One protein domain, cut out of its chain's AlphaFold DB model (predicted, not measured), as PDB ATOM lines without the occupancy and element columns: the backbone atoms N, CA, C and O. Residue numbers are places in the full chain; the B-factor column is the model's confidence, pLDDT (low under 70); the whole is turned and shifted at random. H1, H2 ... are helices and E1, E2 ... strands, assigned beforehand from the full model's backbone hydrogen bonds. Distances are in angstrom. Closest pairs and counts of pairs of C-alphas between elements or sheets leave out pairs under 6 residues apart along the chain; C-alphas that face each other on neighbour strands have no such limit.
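Overview. This is residues 32 to 70 and 138 to 232 of the 274 residues of an uncharacterized protein of Corynebacterium sp. NML 120412 (UniProt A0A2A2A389). A long helix, H6, runs from a small two-stranded sheet, E1 and E2, at one end of an elongated body toward a crossed pair of helices, H4 and H5, at the other. H6 crosses H1 with residues 209 to 216; H3 lies side by side with H1, and H2 turns a corner from H1 and packs on H5. The printed part has 134 residues with six named helices and two named strands, in the order E1 H1 H2 H3 E2 H4 H5 H6; the sheet is antiparallel, and the class is mostly helix. It is only just loose, close to compact, with a radius of gyration of the C-alphas of 17.5 A and spans of 53 by 28 by 26 A.

Along the chain. E1 is residues 32 to 34, with C-alpha 32 at (8.623, -33.948, -12.522), and E2 is residues 155 to 158. H6, the longest helix, is residues 205 to 230 and measures 37.1 A, ending with C-alpha 230 at (6.644, -36.845, -0.818). H1 is residues 37 to 51, 21.3 A, and H2 is residues 53 to 68, 21.1 A. H3 is residues 140 to 151, H4 is residues 175 to 185, with C-alpha 175 at (30.631, -7.247, -1.722), and H5 is residues 191 to 202.

Arrangement. E1 and E2 are antiparallel neighbours, with N 33 and O 156 at 2.8 A and N 156 and O 33 at 2.9 A within hydrogen-bond range. The closest C-alphas of E2 and H6, those of Val 158 and Asp 224, are 5.2 A apart. H6 touches H1 at a steep tilt of 60 degrees, opposite ways, closest at the C-alphas of Ala 46 and Asn 209, 5.9 A. H1 touches H3 at a shallow tilt of 7 degrees, opposite ways, closest at the C-alphas of Ser 44 and Val 150, 6.4 A. H1 and H2 meet only through their link. H2 touches H5, which does so with residues 196 to 201 alone, at a steep tilt of 53 degrees; the closest C-alphas, Ser 64 and Leu 201, are 5.0 A apart. H4 touches H5 at a steep tilt of 62 degrees, closest at the C-alphas of Ala 179 and Ala 194, 4.7 A. H4 and H6 are apart. Each O i to N i+4 pair is within hydrogen-bond range in H1, H2, H3, H4 and H6; in H5 it is 7 of 8.

Size, cuts and confidence. The two C-alphas farthest apart, those of Pro 70 and Ala 232, are 57.7 A apart. Residues 71 to 137 are not printed, and C-alphas 70 and 138 are 31.8 A apart across the cut. The link from E2 to H4, residues 159 to 174, is long. The mean pLDDT of the printed part is 91.8, and no printed residue is under 70.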
ATOM      1  N   THR A  32       8.529 -34.931 -11.431       92.88
ATOM      2  CA  THR A  32       8.623 -33.948 -12.522       92.88
ATOM      3  C   THR A  32       8.203 -32.577 -12.015       92.88
ATOM      4  O   THR A  32       7.046 -32.372 -11.647       92.88
ATOM      5  N   LEU A  33       9.139 -31.634 -12.032       94.06
ATOM      6  CA  LEU A  33       8.896 -30.221 -11.796       94.06
ATOM      7  C   LEU A  33       8.467 -29.554 -13.107       94.06
ATOM      8  O   LEU A  33       9.229 -29.507 -14.070       94.06
ATOM      9  N   THR A  34       7.260 -28.993 -13.138       95.69
ATOM     10  CA  THR A  34       6.844 -28.102 -14.229       95.69
ATOM     11  C   THR A  34       7.253 -26.671 -13.905       95.69
ATOM     12  O   THR A  34       6.744 -26.075 -12.955       95.69
ATOM     13  N   MET A  35       8.152 -26.110 -14.710       96.25
ATOM     14  CA  MET A  35       8.547 -24.708 -14.636       96.25
ATOM     15  C   MET A  35       7.728 -23.867 -15.616       96.25
ATOM     16  O   MET A  35       7.490 -24.266 -16.755       96.25
ATOM     17  N   GLU A  36       7.337 -22.668 -15.191       96.44
ATOM     18  CA  GLU A  36       6.748 -21.681 -16.097       96.44
ATOM     19  C   GLU A  36       7.753 -21.280 -17.194       96.44
ATOM     20  O   GLU A  36       8.949 -21.174 -16.898       96.44
ATOM     21  N   PRO A  37       7.310 -20.992 -18.435       95.69
ATOM     22  CA  PRO A  37       8.213 -20.718 -19.557       95.69
ATOM     23  C   PRO A  37       9.232 -19.606 -19.289       95.69
ATOM     24  O   PRO A  37      10.397 -19.728 -19.657       95.69
ATOM     25  N   GLU A  38       8.820 -18.533 -18.608       95.94
ATOM     26  CA  GLU A  38       9.717 -17.427 -18.251       95.94
ATOM     27  C   GLU A  38      10.775 -17.854 -17.221       95.94
ATOM     28  O   GLU A  38      11.946 -17.496 -17.343       95.94
ATOM     29  N   ALA A  39      10.382 -18.658 -16.230       95.00
ATOM     30  CA  ALA A  39      11.290 -19.159 -15.204       95.00
ATOM     31  C   ALA A  39      12.285 -20.177 -15.777       95.00
ATOM     32  O   ALA A  39      13.464 -20.146 -15.422       95.00
ATOM     33  N   PHE A  40      11.824 -21.047 -16.680       96.75
ATOM     34  CA  PHE A  40      12.672 -22.004 -17.388       96.75
ATOM     35  C   PHE A  40      13.644 -21.310 -18.349       96.75
ATOM     36  O   PHE A  40      14.821 -21.669 -18.394       96.75
ATOM     37  N   GLY A  41      13.182 -20.281 -19.070       96.06
ATOM     38  CA  GLY A  41      14.035 -19.448 -19.916       96.06
ATOM     39  C   GLY A  41      15.150 -18.780 -19.113       96.06
ATOM     40  O   GLY A  41      16.320 -18.934 -19.446       96.06
ATOM     41  N   ALA A  42      14.809 -18.144 -17.989       95.75
ATOM     42  CA  ALA A  42      15.797 -17.510 -17.114       95.75
ATOM     43  C   ALA A  42      16.795 -18.512 -16.497       95.75
ATOM     44  O   ALA A  42      17.981 -18.203 -16.385       95.75
ATOM     45  N   ALA A  43      16.348 -19.721 -16.134       95.81
ATOM     46  CA  ALA A  43      17.239 -20.785 -15.669       95.81
ATOM     47  C   ALA A  43      18.183 -21.256 -16.786       95.81
ATOM     48  O   ALA A  43      19.387 -21.389 -16.573       95.81
ATOM     49  N   SER A  44      17.655 -21.442 -17.997       94.94
ATOM     50  CA  SER A  44      18.436 -21.846 -19.169       94.94
ATOM     51  C   SER A  44      19.497 -20.804 -19.526       94.94
ATOM     52  O   SER A  44      20.650 -21.160 -19.769       94.94
ATOM     53  N   ASP A  45      19.141 -19.521 -19.504       94.38
ATOM     54  CA  ASP A  45      20.082 -18.428 -19.752       94.38
ATOM     55  C   ASP A  45      21.175 -18.385 -18.675       94.38
ATOM     56  O   ASP A  45      22.358 -18.259 -18.999       94.38
ATOM     57  N   ALA A  46      20.805 -18.565 -17.401       94.25
ATOM     58  CA  ALA A  46      21.767 -18.586 -16.302       94.25
ATOM     59  C   ALA A  46      22.779 -19.738 -16.433       94.25
ATOM     60  O   ALA A  46      23.988 -19.533 -16.266       94.25
ATOM     61  N   ALA A  47      22.296 -20.936 -16.779       91.44
ATOM     62  CA  ALA A  47      23.132 -22.107 -17.029       91.44
ATOM     63  C   ALA A  47      24.052 -21.901 -18.241       91.44
ATOM     64  O   ALA A  47      25.242 -22.209 -18.169       91.44
ATOM     65  N   HIS A  48      23.541 -21.322 -19.331       90.31
ATOM     66  CA  HIS A  48      24.345 -21.028 -20.515       90.31
ATOM     67  C   HIS A  48      25.489 -20.057 -20.200       90.31
ATOM     68  O   HIS A  48      26.649 -20.355 -20.480       90.31
ATOM     69  N   LEU A  49      25.179 -18.933 -19.550       86.94
ATOM     70  CA  LEU A  49      26.177 -17.934 -19.162       86.94
ATOM     71  C   LEU A  49      27.200 -18.488 -18.157       86.94
ATOM     72  O   LEU A  49      28.342 -18.025 -18.115       86.94
ATOM     73  N   TYR A  50      26.832 -19.501 -17.368       86.00
ATOM     74  CA  TYR A  50      27.760 -20.189 -16.469       86.00
ATOM     75  C   TYR A  50      28.799 -21.044 -17.212       86.00
ATOM     76  O   TYR A  50      29.931 -21.182 -16.739       86.00
ATOM     77  N   LEU A  51      28.478 -21.568 -18.399       85.69
ATOM     78  CA  LEU A  51      29.466 -22.250 -19.247       85.69
ATOM     79  C   LEU A  51      30.559 -21.288 -19.732       85.69
ATOM     80  O   LEU A  51      31.701 -21.688 -19.946       85.69
ATOM     81  N   GLU A  52      30.229 -20.004 -19.863       82.56
ATOM     82  CA  GLU A  52      31.160 -18.954 -20.284       82.56
ATOM     83  C   GLU A  52      31.889 -18.284 -19.104       82.56
ATOM     84  O   GLU A  52      32.667 -17.342 -19.299       82.56
ATOM     85  N   ARG A  53      31.660 -18.758 -17.866       84.62
ATOM     86  CA  ARG A  53      32.103 -18.087 -16.631       84.62
ATOM     87  C   ARG A  53      33.591 -17.774 -16.611       84.62
ATOM     88  O   ARG A  53      33.951 -16.672 -16.235       84.62
ATOM     89  N   GLU A  54      34.462 -18.701 -17.002       77.44
ATOM     90  CA  GLU A  54      35.904 -18.522 -16.813       77.44
ATOM     91  C   GLU A  54      36.474 -17.427 -17.718       77.44
ATOM     92  O   GLU A  54      37.231 -16.570 -17.255       77.44
ATOM     93  N   ALA A  55      36.047 -17.392 -18.983       76.19
ATOM     94  CA  ALA A  55      36.399 -16.310 -19.893       76.19
ATOM     95  C   ALA A  55      35.856 -14.971 -19.367       76.19
ATOM     96  O   ALA A  55      36.595 -13.990 -19.247       76.19
ATOM     97  N   ASN A  56      34.583 -14.949 -18.970       83.56
ATOM     98  CA  ASN A  56      33.907 -13.733 -18.528       83.56
ATOM     99  C   ASN A  56      34.403 -13.222 -17.165       83.56
ATOM    100  O   ASN A  56      34.385 -12.014 -16.928       83.56
ATOM    101  N   LEU A  57      34.878 -14.097 -16.275       84.81
ATOM    102  CA  LEU A  57      35.403 -13.743 -14.954       84.81
ATOM    103  C   LEU A  57      36.695 -12.942 -15.054       84.81
ATOM    104  O   LEU A  57      36.841 -11.934 -14.362       84.81
ATOM    105  N   ILE A  58      37.612 -13.353 -15.932       83.44
ATOM    106  CA  ILE A  58      38.870 -12.631 -16.145       83.44
ATOM    107  C   ILE A  58      38.571 -11.221 -16.667       83.44
ATOM    108  O   ILE A  58      39.060 -10.236 -16.108       83.44
ATOM    109  N   TYR A  59      37.712 -11.102 -17.684       85.69
ATOM    110  CA  TYR A  59      37.338  -9.797 -18.233       85.69
ATOM    111  C   TYR A  59      36.576  -8.930 -17.229       85.69
ATOM    112  O   TYR A  59      36.879  -7.742 -17.114       85.69
ATOM    113  N   ALA A  60      35.643  -9.505 -16.466       89.75
ATOM    114  CA  ALA A  60      34.907  -8.784 -15.430       89.75
ATOM    115  C   ALA A  60      35.839  -8.268 -14.329       89.75
ATOM    116  O   ALA A  60      35.710  -7.113 -13.931       89.75
ATOM    117  N   ARG A  61      36.815  -9.073 -13.883       91.19
ATOM    118  CA  ARG A  61      37.820  -8.664 -12.886       91.19
ATOM    119  C   ARG A  61      38.705  -7.527 -13.389       91.19
ATOM    120  O   ARG A  61      38.893  -6.552 -12.666       91.19
ATOM    121  N   TYR A  62      39.216  -7.604 -14.618       90.81
ATOM    122  CA  TYR A  62      40.013  -6.512 -15.190       90.81
ATOM    123  C   TYR A  62      39.190  -5.244 -15.419       90.81
ATOM    124  O   TYR A  62      39.640  -4.149 -15.076       90.81
ATOM    125  N   GLY A  63      37.995  -5.382 -15.998       91.94
ATOM    126  CA  GLY A  63      37.095  -4.263 -16.264       91.94
ATOM    127  C   GLY A  63      36.710  -3.537 -14.979       91.94
ATOM    128  O   GLY A  63      36.891  -2.322 -14.891       91.94
ATOM    129  N   SER A  64      36.285  -4.289 -13.959       95.00
ATOM    130  CA  SER A  64      35.903  -3.725 -12.665       95.00
ATOM    131  C   SER A  64      37.085  -3.119 -11.919       95.00
ATOM    132  O   SER A  64      36.923  -2.082 -11.288       95.00
ATOM    133  N   PHE A  65      38.287  -3.693 -12.028       96.06
ATOM    134  CA  PHE A  65      39.484  -3.102 -11.434       96.06
ATOM    135  C   PHE A  65      39.810  -1.744 -12.064       96.06
ATOM    136  O   PHE A  65      40.085  -0.775 -11.368       96.06
ATOM    137  N   VAL A  66      39.745  -1.640 -13.393       95.06
ATOM    138  CA  VAL A  66      40.037  -0.398 -14.131       95.06
ATOM    139  C   VAL A  66      38.960   0.676 -13.933       95.06
ATOM    140  O   VAL A  66      39.215   1.867 -14.144       95.06
ATOM    141  N   GLU A  67      37.742   0.276 -13.592       95.56
ATOM    142  CA  GLU A  67      36.669   1.181 -13.189       95.56
ATOM    143  C   GLU A  67      36.805   1.605 -11.723       95.56
ATOM    144  O   GLU A  67      36.673   2.793 -11.428       95.56
ATOM    145  N   ALA A  68      37.176   0.676 -10.841       95.75
ATOM    146  CA  ALA A  68      37.479   0.968  -9.451       95.75
ATOM    147  C   ALA A  68      38.679   1.914  -9.340       95.75
ATOM    148  O   ALA A  68      38.563   2.900  -8.628       95.75
ATOM    149  N   PHE A  69      39.769   1.695 -10.082       96.00
ATOM    150  CA  PHE A  69      41.021   2.470 -10.039       96.00
ATOM    151  C   PHE A  69      41.346   3.103 -11.409       96.00
ATOM    152  O   PHE A  69      42.262   2.659 -12.114       96.00
ATOM    153  N   PRO A  70      40.609   4.144 -11.840       93.88
ATOM    154  CA  PRO A  70      40.794   4.761 -13.156       93.88
ATOM    155  C   PRO A  70      42.197   5.353 -13.370       93.88
ATOM    156  O   PRO A  70      42.670   5.405 -14.509       93.88
ATOM    157  N   PRO A 138      34.791 -24.505 -21.551       71.62
ATOM    158  CA  PRO A 138      33.992 -25.360 -20.688       71.62
ATOM    159  C   PRO A 138      34.227 -26.831 -21.037       71.62
ATOM    160  O   PRO A 138      34.443 -27.197 -22.201       71.62
ATOM    161  N   GLN A 139      34.195 -27.685 -20.017       80.62
ATOM    162  CA  GLN A 139      34.349 -29.123 -20.215       80.62
ATOM    163  C   GLN A 139      33.162 -29.662 -21.025       80.62
ATOM    164  O   GLN A 139      32.027 -29.223 -20.843       80.62
ATOM    165  N   ILE A 140      33.404 -30.645 -21.902       80.50
ATOM    166  CA  ILE A 140      32.359 -31.240 -22.763       80.50
ATOM    167  C   ILE A 140      31.155 -31.711 -21.934       80.50
ATOM    168  O   ILE A 140      30.015 -31.513 -22.345       80.50
ATOM    169  N   THR A 141      31.410 -32.248 -20.742       86.06
ATOM    170  CA  THR A 141      30.382 -32.728 -19.812       86.06
ATOM    171  C   THR A 141      29.450 -31.621 -19.318       86.06
ATOM    172  O   THR A 141      28.254 -31.856 -19.213       86.06
ATOM    173  N   GLU A 142      29.950 -30.407 -19.055       85.56
ATOM    174  CA  GLU A 142      29.103 -29.275 -18.633       85.56
ATOM    175  C   GLU A 142      28.181 -28.826 -19.777       85.56
ATOM    176  O   GLU A 142      27.011 -28.504 -19.572       85.56
ATOM    177  N   VAL A 143      28.695 -28.853 -21.010       87.62
ATOM    178  CA  VAL A 143      27.927 -28.502 -22.211       87.62
ATOM    179  C   VAL A 143      26.842 -29.540 -22.504       87.62
ATOM    180  O   VAL A 143      25.747 -29.177 -22.934       87.62
ATOM    181  N   GLU A 144      27.139 -30.827 -22.321       89.56
ATOM    182  CA  GLU A 144      26.156 -31.910 -22.454       89.56
ATOM    183  C   GLU A 144      25.067 -31.795 -21.387       89.56
ATOM    184  O   GLU A 144      23.889 -31.788 -21.735       89.56
ATOM    185  N   HIS A 145      25.452 -31.556 -20.132       91.31
ATOM    186  CA  HIS A 145      24.516 -31.346 -19.027       91.31
ATOM    187  C   HIS A 145      23.540 -30.189 -19.280       91.31
ATOM    188  O   HIS A 145      22.330 -30.325 -19.102       91.31
ATOM    189  N   TYR A 146      24.041 -29.064 -19.794       92.06
ATOM    190  CA  TYR A 146      23.195 -27.939 -20.199       92.06
ATOM    191  C   TYR A 146      22.212 -28.303 -21.324       92.06
ATOM    192  O   TYR A 146      21.046 -27.908 -21.286       92.06
ATOM    193  N   LYS A 147      22.657 -29.056 -22.338       93.25
ATOM    194  CA  LYS A 147      21.770 -29.490 -23.432       93.25
ATOM    195  C   LYS A 147      20.655 -30.390 -22.918       93.25
ATOM    196  O   LYS A 147      19.523 -30.240 -23.373       93.25
ATOM    197  N   ASP A 148      20.972 -31.278 -21.981       94.19
ATOM    198  CA  ASP A 148      19.990 -32.154 -21.351       94.19
ATOM    199  C   ASP A 148      18.977 -31.341 -20.538       94.19
ATOM    200  O   ASP A 148      17.775 -31.571 -20.673       94.19
ATOM    201  N   PHE A 149      19.431 -30.321 -19.796       94.94
ATOM    202  CA  PHE A 149      18.543 -29.396 -19.087       94.94
ATOM    203  C   PHE A 149      17.578 -28.682 -20.043       94.94
ATOM    204  O   PHE A 149      16.366 -28.706 -19.833       94.94
ATOM    205  N   VAL A 150      18.079 -28.097 -21.136       95.50
ATOM    206  CA  VAL A 150      17.235 -27.403 -22.129       95.50
ATOM    207  C   VAL A 150      16.257 -28.363 -22.812       95.50
ATOM    208  O   VAL A 150      15.118 -27.992 -23.096       95.50
ATOM    209  N   ALA A 151      16.665 -29.613 -23.046       95.69
ATOM    210  CA  ALA A 151      15.824 -30.632 -23.666       95.69
ATOM    211  C   ALA A 151      14.624 -31.058 -22.801       95.69
ATOM    212  O   ALA A 151      13.700 -31.679 -23.329       95.69
ATOM    213  N   THR A 152      14.608 -30.714 -21.507       94.75
ATOM    214  CA  THR A 152      13.451 -30.961 -20.629       94.75
ATOM    215  C   THR A 152      12.220 -30.136 -21.008       94.75
ATOM    216  O   THR A 152      11.114 -30.507 -20.624       94.75
ATOM    217  N   ASP A 153      12.389 -29.037 -21.756       93.69
ATOM    218  CA  ASP A 153      11.299 -28.150 -22.196       93.69
ATOM    219  C   ASP A 153      10.373 -27.725 -21.032       93.69
ATOM    220  O   ASP A 153       9.144 -27.791 -21.104       93.69
ATOM    221  N   GLY A 154      10.979 -27.361 -19.895       91.19
ATOM    222  CA  GLY A 154      10.276 -26.956 -18.673       91.19
ATOM    223  C   GLY A 154       9.688 -28.102 -17.841       91.19
ATOM    224  O   GLY A 154       9.102 -27.835 -16.792       91.19
ATOM    225  N   GLN A 155       9.843 -29.360 -18.262       96.00
ATOM    226  CA  GLN A 155       9.472 -30.565 -17.506       96.00
ATOM    227  C   GLN A 155      10.720 -31.192 -16.876       96.00
ATOM    228  O   GLN A 155      11.234 -32.214 -17.337       96.00
ATOM    229  N   VAL A 156      11.237 -30.550 -15.833       94.75
ATOM    230  CA  VAL A 156      12.544 -30.865 -15.247       94.75
ATOM    231  C   VAL A 156      12.411 -32.005 -14.230       94.75
ATOM    232  O   VAL A 156      11.622 -31.881 -13.291       94.75
ATOM    233  N   PRO A 157      13.129 -33.134 -14.369       93.50
ATOM    234  CA  PRO A 157      13.098 -34.184 -13.359       93.50
ATOM    235  C   PRO A 157      13.880 -33.749 -12.112       93.50
ATOM    236  O   PRO A 157      14.949 -33.161 -12.236       93.50
ATOM    237  N   VAL A 158      13.351 -34.057 -10.932       93.94
ATOM    238  CA  VAL A 158      13.938 -33.745  -9.615       93.94
ATOM    239  C   VAL A 158      13.846 -34.973  -8.704       93.94
ATOM    240  O   VAL A 158      13.047 -35.879  -8.960       93.94
ATOM    241  N   GLY A 159      14.642 -35.013  -7.645       88.81
ATOM    242  CA  GLY A 159      14.733 -36.107  -6.684       88.81
ATOM    243  C   GLY A 159      16.045 -36.882  -6.790       88.81
ATOM    244  O   GLY A 159      16.866 -36.655  -7.670       88.81
ATOM    245  N   LYS A 160      16.225 -37.847  -5.890       84.31
ATOM    246  CA  LYS A 160      17.494 -38.551  -5.644       84.31
ATOM    247  C   LYS A 160      18.185 -39.158  -6.869       84.31
ATOM    248  O   LYS A 160      19.408 -39.269  -6.893       84.31
ATOM    249  N   ASP A 161      17.399 -39.627  -7.834       84.69
ATOM    250  CA  ASP A 161      17.907 -40.282  -9.044       84.69
ATOM    251  C   ASP A 161      17.948 -39.328 -10.258       84.69
ATOM    252  O   ASP A 161      18.278 -39.757 -11.369       84.69
ATOM    253  N   ALA A 162      17.585 -38.052 -10.075       88.38
ATOM    254  CA  ALA A 162      17.669 -37.023 -11.105       88.38
ATOM    255  C   ALA A 162      19.096 -36.449 -11.211       88.38
ATOM    256  O   ALA A 162      19.873 -36.528 -10.261       88.38
ATOM    257  N   PRO A 163      19.470 -35.875 -12.370       88.56
ATOM    258  CA  PRO A 163      20.708 -35.110 -12.492       88.56
ATOM    259  C   PRO A 163      20.675 -33.831 -11.645       88.56
ATOM    260  O   PRO A 163      19.671 -33.124 -11.640       88.56
ATOM    261  N   ASP A 164      21.811 -33.471 -11.044       89.06
ATOM    262  CA  ASP A 164      21.986 -32.178 -10.372       89.06
ATOM    263  C   ASP A 164      22.035 -31.051 -11.413       89.06
ATOM    264  O   ASP A 164      23.083 -30.759 -11.993       89.06
ATOM    265  N   TRP A 165      20.899 -30.417 -11.704       91.12
ATOM    266  CA  TRP A 165      20.806 -29.432 -12.791       91.12
ATOM    267  C   TRP A 165      21.666 -28.184 -12.574       91.12
ATOM    268  O   TRP A 165      22.204 -27.635 -13.535       91.12
ATOM    269  N   PHE A 166      21.831 -27.764 -11.321       92.75
ATOM    270  CA  PHE A 166      22.643 -26.618 -10.927       92.75
ATOM    271  C   PHE A 166      23.498 -26.986  -9.720       92.75
ATOM    272  O   PHE A 166      22.983 -27.478  -8.724       92.75
ATOM    273  N   ALA A 167      24.793 -26.682  -9.788       86.94
ATOM    274  CA  ALA A 167      25.696 -26.800  -8.651       86.94
ATOM    275  C   ALA A 167      25.997 -25.407  -8.073       86.94
ATOM    276  O   ALA A 167      26.173 -24.460  -8.850       86.94
ATOM    277  N   PRO A 168      26.110 -25.263  -6.739       89.31
ATOM    278  CA  PRO A 168      26.598 -24.033  -6.132       89.31
ATOM    279  C   PRO A 168      27.962 -23.649  -6.705       89.31
ATOM    280  O   PRO A 168      28.867 -24.479  -6.822       89.31
ATOM    281  N   THR A 169      28.127 -22.376  -7.045       87.50
ATOM    282  CA  THR A 169      29.323 -21.884  -7.734       87.50
ATOM    283  C   THR A 169      30.564 -21.903  -6.845       87.50
ATOM    284  O   THR A 169      31.684 -21.965  -7.354       87.50
ATOM    285  N   GLY A 170      30.379 -21.821  -5.523       86.06
ATOM    286  CA  GLY A 170      31.464 -21.697  -4.545       86.06
ATOM    287  C   GLY A 170      32.200 -20.352  -4.597       86.06
ATOM    288  O   GLY A 170      33.213 -20.185  -3.917       86.06
ATOM    289  N   VAL A 171      31.713 -19.395  -5.390       86.62
ATOM    290  CA  VAL A 171      32.299 -18.059  -5.548       86.62
ATOM    291  C   VAL A 171      31.554 -17.083  -4.639       86.62
ATOM    292  O   VAL A 171      30.327 -17.081  -4.603       86.62
ATOM    293  N   ALA A 172      32.275 -16.225  -3.909       90.44
ATOM    294  CA  ALA A 172      31.613 -15.156  -3.164       90.44
ATOM    295  C   ALA A 172      31.010 -14.150  -4.143       90.44
ATOM    296  O   ALA A 172      31.653 -13.762  -5.120       90.44
ATOM    297  N   THR A 173      29.782 -13.717  -3.883       91.69
ATOM    298  CA  THR A 173      29.061 -12.798  -4.775       91.69
ATOM    299  C   THR A 173      28.486 -11.574  -4.066       91.69
ATOM    300  O   THR A 173      27.994 -10.656  -4.730       91.69
ATOM    301  N   ASP A 174      28.566 -11.529  -2.739       92.94
ATOM    302  CA  ASP A 174      28.315 -10.339  -1.939       92.94
ATOM    303  C   ASP A 174      29.590  -9.478  -1.804       92.94
ATOM    304  O   ASP A 174      30.700 -10.016  -1.772       92.94
ATOM    305  N   PRO A 175      29.468  -8.137  -1.738       94.44
ATOM    306  CA  PRO A 175      30.631  -7.247  -1.722       94.44
ATOM    307  C   PRO A 175      31.591  -7.474  -0.549       94.44
ATOM    308  O   PRO A 175      32.799  -7.335  -0.721       94.44
ATOM    309  N   GLU A 176      31.076  -7.830   0.630       96.25
ATOM    310  CA  GLU A 176      31.886  -8.022   1.837       96.25
ATOM    311  C   GLU A 176      32.774  -9.263   1.709       96.25
ATOM    312  O   GLU A 176      33.999  -9.148   1.792       96.25
ATOM    313  N   ALA A 177      32.194 -10.423   1.391       95.44
ATOM    314  CA  ALA A 177      32.961 -11.648   1.195       95.44
ATOM    315  C   ALA A 177      33.904 -11.554  -0.015       95.44
ATOM    316  O   ALA A 177      35.016 -12.084   0.028       95.44
ATOM    317  N   VAL A 178      33.516 -10.845  -1.084       96.00
ATOM    318  CA  VAL A 178      34.421 -10.590  -2.219       96.00
ATOM    319  C   VAL A 178      35.598  -9.716  -1.794       96.00
ATOM    320  O   VAL A 178      36.732 -10.021  -2.161       96.00
ATOM    321  N   ALA A 179      35.379  -8.668  -0.997       97.06
ATOM    322  CA  ALA A 179      36.467  -7.842  -0.481       97.06
ATOM    323  C   ALA A 179      37.428  -8.663   0.393       97.06
ATOM    324  O   ALA A 179      38.645  -8.569   0.223       97.06
ATOM    325  N   GLU A 180      36.907  -9.523   1.272       95.69
ATOM    326  CA  GLU A 180      37.732 -10.440   2.065       95.69
ATOM    327  C   GLU A 180      38.566 -11.368   1.174       95.69
ATOM    328  O   GLU A 180      39.782 -11.470   1.364       95.69
ATOM    329  N   GLN A 181      37.952 -11.984   0.159       94.56
ATOM    330  CA  GLN A 181      38.666 -12.822  -0.808       94.56
ATOM    331  C   GLN A 181      39.766 -12.046  -1.535       94.56
ATOM    332  O   GLN A 181      40.884 -12.545  -1.642       94.56
ATOM    333  N   LEU A 182      39.500 -10.810  -1.965       95.62
ATOM    334  CA  LEU A 182      40.499  -9.961  -2.619       95.62
ATOM    335  C   LEU A 182      41.678  -9.641  -1.688       95.62
ATOM    336  O   LEU A 182      42.821  -9.667  -2.135       95.62
ATOM    337  N   THR A 183      41.444  -9.394  -0.394       96.56
ATOM    338  CA  THR A 183      42.551  -9.177   0.564       96.56
ATOM    339  C   THR A 183      43.383 -10.435   0.828       96.56
ATOM    340  O   THR A 183      44.576 -10.332   1.119       96.56
ATOM    341  N   GLN A 184      42.781 -11.624   0.717       94.88
ATOM    342  CA  GLN A 184      43.488 -12.904   0.827       94.88
ATOM    343  C   GLN A 184      44.277 -13.223  -0.450       94.88
ATOM    344  O   GLN A 184      45.407 -13.704  -0.370       94.88
ATOM    345  N   GLU A 185      43.692 -12.937  -1.615       93.81
ATOM    346  CA  GLU A 185      44.296 -13.147  -2.934       93.81
ATOM    347  C   GLU A 185      45.464 -12.182  -3.186       93.81
ATOM    348  O   GLU A 185      46.487 -12.579  -3.746       93.81
ATOM    349  N   PHE A 186      45.347 -10.935  -2.720       95.81
ATOM    350  CA  PHE A 186      46.339  -9.883  -2.921       95.81
ATOM    351  C   PHE A 186      46.930  -9.391  -1.594       95.81
ATOM    352  O   PHE A 186      46.464  -8.396  -1.028       95.81
ATOM    353  N   PRO A 187      48.012 -10.028  -1.103       93.75
ATOM    354  CA  PRO A 187      48.700  -9.574   0.096       93.75
ATOM    355  C   PRO A 187      49.102  -8.100  -0.011       93.75
ATOM    356  O   PRO A 187      49.727  -7.690  -0.992       93.75
ATOM    357  N   GLY A 188      48.749  -7.318   1.011       93.00
ATOM    358  CA  GLY A 188      49.016  -5.878   1.078       93.00
ATOM    359  C   GLY A 188      47.914  -4.987   0.498       93.00
ATOM    360  O   GLY A 188      47.993  -3.774   0.683       93.00
ATOM    361  N   LEU A 189      46.884  -5.548  -0.147       96.94
ATOM    362  CA  LEU A 189      45.710  -4.780  -0.562       96.94
ATOM    363  C   LEU A 189      44.925  -4.365   0.682       96.94
ATOM    364  O   LEU A 189      44.592  -5.199   1.528       96.94
ATOM    365  N   THR A 190      44.649  -3.070   0.821       96.50
ATOM    366  CA  THR A 190      43.886  -2.589   1.973       96.50
ATOM    367  C   THR A 190      42.432  -3.037   1.864       96.50
ATOM    368  O   THR A 190      41.897  -3.176   0.765       96.50
ATOM    369  N   LEU A 191      41.757  -3.218   3.004       96.69
ATOM    370  CA  LEU A 191      40.330  -3.548   2.996       96.69
ATOM    371  C   LEU A 191      39.506  -2.476   2.265       96.69
ATOM    372  O   LEU A 191      38.579  -2.814   1.547       96.69
ATOM    373  N   ALA A 192      39.868  -1.195   2.394       96.69
ATOM    374  CA  ALA A 192      39.160  -0.108   1.720       96.69
ATOM    375  C   ALA A 192      39.255  -0.214   0.187       96.69
ATOM    376  O   ALA A 192      38.248  -0.061  -0.505       96.69
ATOM    377  N   ASP A 193      40.442  -0.521  -0.337       97.50
ATOM    378  CA  ASP A 193      40.651  -0.717  -1.775       97.50
ATOM    379  C   ASP A 193      39.983  -2.005  -2.269       97.50
ATOM    380  O   ASP A 193      39.367  -2.017  -3.336       97.50
ATOM    381  N   ALA A 194      40.036  -3.074  -1.470       97.56
ATOM    382  CA  ALA A 194      39.339  -4.320  -1.762       97.56
ATOM    383  C   ALA A 194      37.817  -4.127  -1.819       97.56
ATOM    384  O   ALA A 194      37.192  -4.598  -2.764       97.56
ATOM    385  N   THR A 195      37.222  -3.386  -0.878       97.94
ATOM    386  CA  THR A 195      35.789  -3.046  -0.900       97.94
ATOM    387  C   THR A 195      35.437  -2.212  -2.126       97.94
ATOM    388  O   THR A 195      34.496  -2.549  -2.839       97.94
ATOM    389  N   ARG A 196      36.231  -1.182  -2.444       97.19
ATOM    390  CA  ARG A 196      36.028  -0.351  -3.645       97.19
ATOM    391  C   ARG A 196      36.020  -1.190  -4.927       97.19
ATOM    392  O   ARG A 196      35.192  -0.972  -5.814       97.19
ATOM    393  N   TRP A 197      36.932  -2.156  -5.031       97.31
ATOM    394  CA  TRP A 197      36.960  -3.086  -6.157       97.31
ATOM    395  C   TRP A 197      35.766  -4.046  -6.133       97.31
ATOM    396  O   TRP A 197      35.088  -4.198  -7.151       97.31
ATOM    397  N   ALA A 198      35.470  -4.651  -4.983       97.38
ATOM    398  CA  ALA A 198      34.369  -5.592  -4.804       97.38
ATOM    399  C   ALA A 198      33.009  -4.979  -5.166       97.38
ATOM    400  O   ALA A 198      32.224  -5.621  -5.865       97.38
ATOM    401  N   ASP A 199      32.748  -3.730  -4.780       96.81
ATOM    402  CA  ASP A 199      31.518  -3.009  -5.130       96.81
ATOM    403  C   ASP A 199      31.333  -2.920  -6.650       96.81
ATOM    404  O   ASP A 199      30.252  -3.175  -7.184       96.81
ATOM    405  N   THR A 200      32.418  -2.629  -7.369       96.19
ATOM    406  CA  THR A 200      32.389  -2.554  -8.832       96.19
ATOM    407  C   THR A 200      32.237  -3.950  -9.441       96.19
ATOM    408  O   THR A 200      31.413  -4.169 -10.326       96.19
ATOM    409  N   LEU A 201      32.992  -4.932  -8.942       95.19
ATOM    410  CA  LEU A 201      33.017  -6.296  -9.470       95.19
ATOM    411  C   LEU A 201      31.679  -7.025  -9.285       95.19
ATOM    412  O   LEU A 201      31.179  -7.650 -10.221       95.19
ATOM    413  N   THR A 202      31.067  -6.903  -8.110       95.50
ATOM    414  CA  THR A 202      29.786  -7.549  -7.783       95.50
ATOM    415  C   THR A 202      28.589  -6.921  -8.499       95.50
ATOM    416  O   THR A 202      27.512  -7.521  -8.536       95.50
ATOM    417  N   SER A 203      28.769  -5.742  -9.102       94.19
ATOM    418  CA  SER A 203      27.775  -5.102  -9.974       94.19
ATOM    419  C   SER A 203      27.831  -5.577 -11.433       94.19
ATOM    420  O   SER A 203      26.981  -5.213 -12.239       94.19
ATOM    421  N   THR A 204      28.821  -6.400 -11.797       92.69
ATOM    422  CA  THR A 204      28.950  -6.912 -13.167       92.69
ATOM    423  C   THR A 204      27.902  -7.981 -13.478       92.69
ATOM    424  O   THR A 204      27.544  -8.792 -12.620       92.69
ATOM    425  N   ALA A 205      27.487  -8.058 -14.746       91.44
ATOM    426  CA  ALA A 205      26.579  -9.097 -15.238       91.44
ATOM    427  C   ALA A 205      27.094 -10.522 -14.939       91.44
ATOM    428  O   ALA A 205      26.309 -11.418 -14.642       91.44
ATOM    429  N   THR A 206      28.417 -10.729 -14.937       91.19
ATOM    430  CA  THR A 206      29.037 -12.006 -14.548       91.19
ATOM    431  C   THR A 206      28.680 -12.393 -13.111       91.19
ATOM    432  O   THR A 206      28.261 -13.521 -12.863       91.19
ATOM    433  N   TYR A 207      28.795 -11.465 -12.157       93.75
ATOM    434  CA  TYR A 207      28.464 -11.712 -10.747       93.75
ATOM    435  C   TYR A 207      26.952 -11.772 -10.493       93.75
ATOM    436  O   TYR A 207      26.490 -12.505  -9.616       93.75
ATOM    437  N   GLU A 208      26.148 -11.048 -11.272       93.19
ATOM    438  CA  GLU A 208      24.694 -11.246 -11.302       93.19
ATOM    439  C   GLU A 208      24.320 -12.660 -11.754       93.19
ATOM    440  O   GLU A 208      23.463 -13.287 -11.122       93.19
ATOM    441  N   ASN A 209      25.003 -13.187 -12.774       93.56
ATOM    442  CA  ASN A 209      24.788 -14.543 -13.259       93.56
ATOM    443  C   ASN A 209      25.202 -15.605 -12.233       93.56
ATOM    444  O   ASN A 209      24.444 -16.537 -11.997       93.56
ATOM    445  N   LEU A 210      26.352 -15.446 -11.565       93.19
ATOM    446  CA  LEU A 210      26.765 -16.362 -10.490       93.19
ATOM    447  C   LEU A 210      25.710 -16.437  -9.378       93.19
ATOM    448  O   LEU A 210      25.300 -17.526  -8.987       93.19
ATOM    449  N   ARG A 211      25.168 -15.285  -8.960       94.81
ATOM    450  CA  ARG A 211      24.047 -15.249  -8.004       94.81
ATOM    451  C   ARG A 211      22.799 -15.934  -8.544       94.81
ATOM    452  O   ARG A 211      22.037 -16.488  -7.759       94.81
ATOM    453  N   ALA A 212      22.528 -15.844  -9.845       95.31
ATOM    454  CA  ALA A 212      21.400 -16.543 -10.454       95.31
ATOM    455  C   ALA A 212      21.593 -18.061 -10.403       95.31
ATOM    456  O   ALA A 212      20.685 -18.757  -9.962       95.31
ATOM    457  N   VAL A 213      22.780 -18.550 -10.762       94.50
ATOM    458  CA  VAL A 213      23.151 -19.970 -10.680       94.50
ATOM    459  C   VAL A 213      23.011 -20.489  -9.250       94.50
ATOM    460  O   VAL A 213      22.335 -21.492  -9.050       94.50
ATOM    461  N   ASP A 214      23.531 -19.773  -8.248       94.94
ATOM    462  CA  ASP A 214      23.401 -20.174  -6.836       94.94
ATOM    463  C   ASP A 214      21.941 -20.173  -6.353       94.94
ATOM    464  O   ASP A 214      21.529 -21.047  -5.585       94.94
ATOM    465  N   ARG A 215      21.121 -19.218  -6.818       95.94
ATOM    466  CA  ARG A 215      19.676 -19.224  -6.535       95.94
ATOM    467  C   ARG A 215      18.991 -20.446  -7.139       95.94
ATOM    468  O   ARG A 215      18.126 -21.012  -6.477       95.94
ATOM    469  N   TYR A 216      19.349 -20.832  -8.362       96.25
ATOM    470  CA  TYR A 216      18.780 -22.014  -9.006       96.25
ATOM    471  C   TYR A 216      19.275 -23.310  -8.372       96.25
ATOM    472  O   TYR A 216      18.450 -24.186  -8.150       96.25
ATOM    473  N   ALA A 217      20.549 -23.404  -7.982       94.81
ATOM    474  CA  ALA A 217      21.069 -24.536  -7.209       94.81
ATOM    475  C   ALA A 217      20.237 -24.756  -5.936       94.81
ATOM    476  O   ALA A 217      19.625 -25.802  -5.769       94.81
ATOM    477  N   ASN A 218      20.071 -23.713  -5.115       95.56
ATOM    478  CA  ASN A 218      19.243 -23.800  -3.907       95.56
ATOM    479  C   ASN A 218      17.760 -24.094  -4.213       95.56
ATOM    480  O   ASN A 218      17.078 -24.767  -3.443       95.56
ATOM    481  N   TYR A 219      17.226 -23.570  -5.319       95.75
ATOM    482  CA  TYR A 219      15.854 -23.866  -5.727       95.75
ATOM    483  C   TYR A 219      15.675 -25.350  -6.065       95.75
ATOM    484  O   TYR A 219      14.726 -25.954  -5.570       95.75
ATOM    485  N   PHE A 220      16.577 -25.931  -6.859       94.31
ATOM    486  CA  PHE A 220      16.534 -27.347  -7.222       94.31
ATOM    487  C   PHE A 220      16.782 -28.252  -6.013       94.31
ATOM    488  O   PHE A 220      15.967 -29.142  -5.799       94.31
ATOM    489  N   ASP A 221      17.736 -27.924  -5.134       93.62
ATOM    490  CA  ASP A 221      17.953 -28.647  -3.869       93.62
ATOM    491  C   ASP A 221      16.664 -28.737  -3.026       93.62
ATOM    492  O   ASP A 221      16.347 -29.767  -2.427       93.62
ATOM    493  N   GLN A 222      15.877 -27.653  -2.982       94.31
ATOM    494  CA  GLN A 222      14.588 -27.643  -2.283       94.31
ATOM    495  C   GLN A 222      13.534 -28.507  -2.985       94.31
ATOM    496  O   GLN A 222      12.723 -29.135  -2.301       94.31
ATOM    497  N   GLN A 223      13.517 -28.539  -4.321       94.31
ATOM    498  CA  GLN A 223      12.603 -29.405  -5.074       94.31
ATOM    499  C   GLN A 223      12.977 -30.881  -4.926       94.31
ATOM    500  O   GLN A 223      12.086 -31.717  -4.774       94.31
ATOM    501  N   ASP A 224      14.270 -31.195  -4.897       91.81
ATOM    502  CA  ASP A 224      14.774 -32.542  -4.651       91.81
ATOM    503  C   ASP A 224      14.370 -33.011  -3.250       91.81
ATOM    504  O   ASP A 224      13.752 -34.067  -3.110       91.81
ATOM    505  N   ALA A 225      14.602 -32.186  -2.224       90.25
ATOM    506  CA  ALA A 225      14.201 -32.488  -0.850       90.25
ATOM    507  C   ALA A 225      12.677 -32.654  -0.697       90.25
ATOM    508  O   ALA A 225      12.218 -33.529   0.040       90.25
ATOM    509  N   GLN A 226      11.883 -31.835  -1.395       91.00
ATOM    510  CA  GLN A 226      10.426 -31.963  -1.392       91.00
ATOM    511  C   GLN A 226       9.977 -33.263  -2.071       91.00
ATOM    512  O   GLN A 226       9.134 -33.972  -1.523       91.00
ATOM    513  N   CYS A 227      10.569 -33.608  -3.216       90.19
ATOM    514  CA  CYS A 227      10.298 -34.867  -3.902       90.19
ATOM    515  C   CYS A 227      10.639 -36.074  -3.014       90.19
ATOM    516  O   CYS A 227       9.832 -36.991  -2.868       90.19
ATOM    517  N   GLU A 228      11.800 -36.057  -2.356       87.69
ATOM    518  CA  GLU A 228      12.178 -37.106  -1.406       87.69
ATOM    519  C   GLU A 228      11.188 -37.217  -0.238       87.69
ATOM    520  O   GLU A 228      10.838 -38.329   0.158       87.69
ATOM    521  N   ALA A 229      10.709 -36.091   0.297       85.44
ATOM    522  CA  ALA A 229       9.728 -36.078   1.379       85.44
ATOM    523  C   ALA A 229       8.366 -36.648   0.946       85.44
ATOM    524  O   ALA A 229       7.754 -37.398   1.708       85.44
ATOM    525  N   ASP A 230       7.912 -36.343  -0.271       82.38
ATOM    526  CA  ASP A 230       6.644 -36.845  -0.818       82.38
ATOM    527  C   ASP A 230       6.692 -38.355  -1.123       82.38
ATOM    528  O   ASP A 230       5.661 -39.035  -1.099       82.38
ATOM    529  N   HIS A 231       7.892 -38.891  -1.358       76.25
ATOM    530  CA  HIS A 231       8.152 -40.314  -1.576       76.25
ATOM    531  C   HIS A 231       8.675 -41.056  -0.336       76.25
ATOM    532  O   HIS A 231       8.913 -42.266  -0.401       76.25
ATOM    533  N   ALA A 232       8.827 -40.373   0.802       71.75
ATOM    534  CA  ALA A 232       9.188 -41.016   2.055       71.75
ATOM    535  C   ALA A 232       8.062 -41.972   2.475       71.75
ATOM    536  O   ALA A 232       6.898 -41.577   2.579       71.75
TER     537      ALA A 232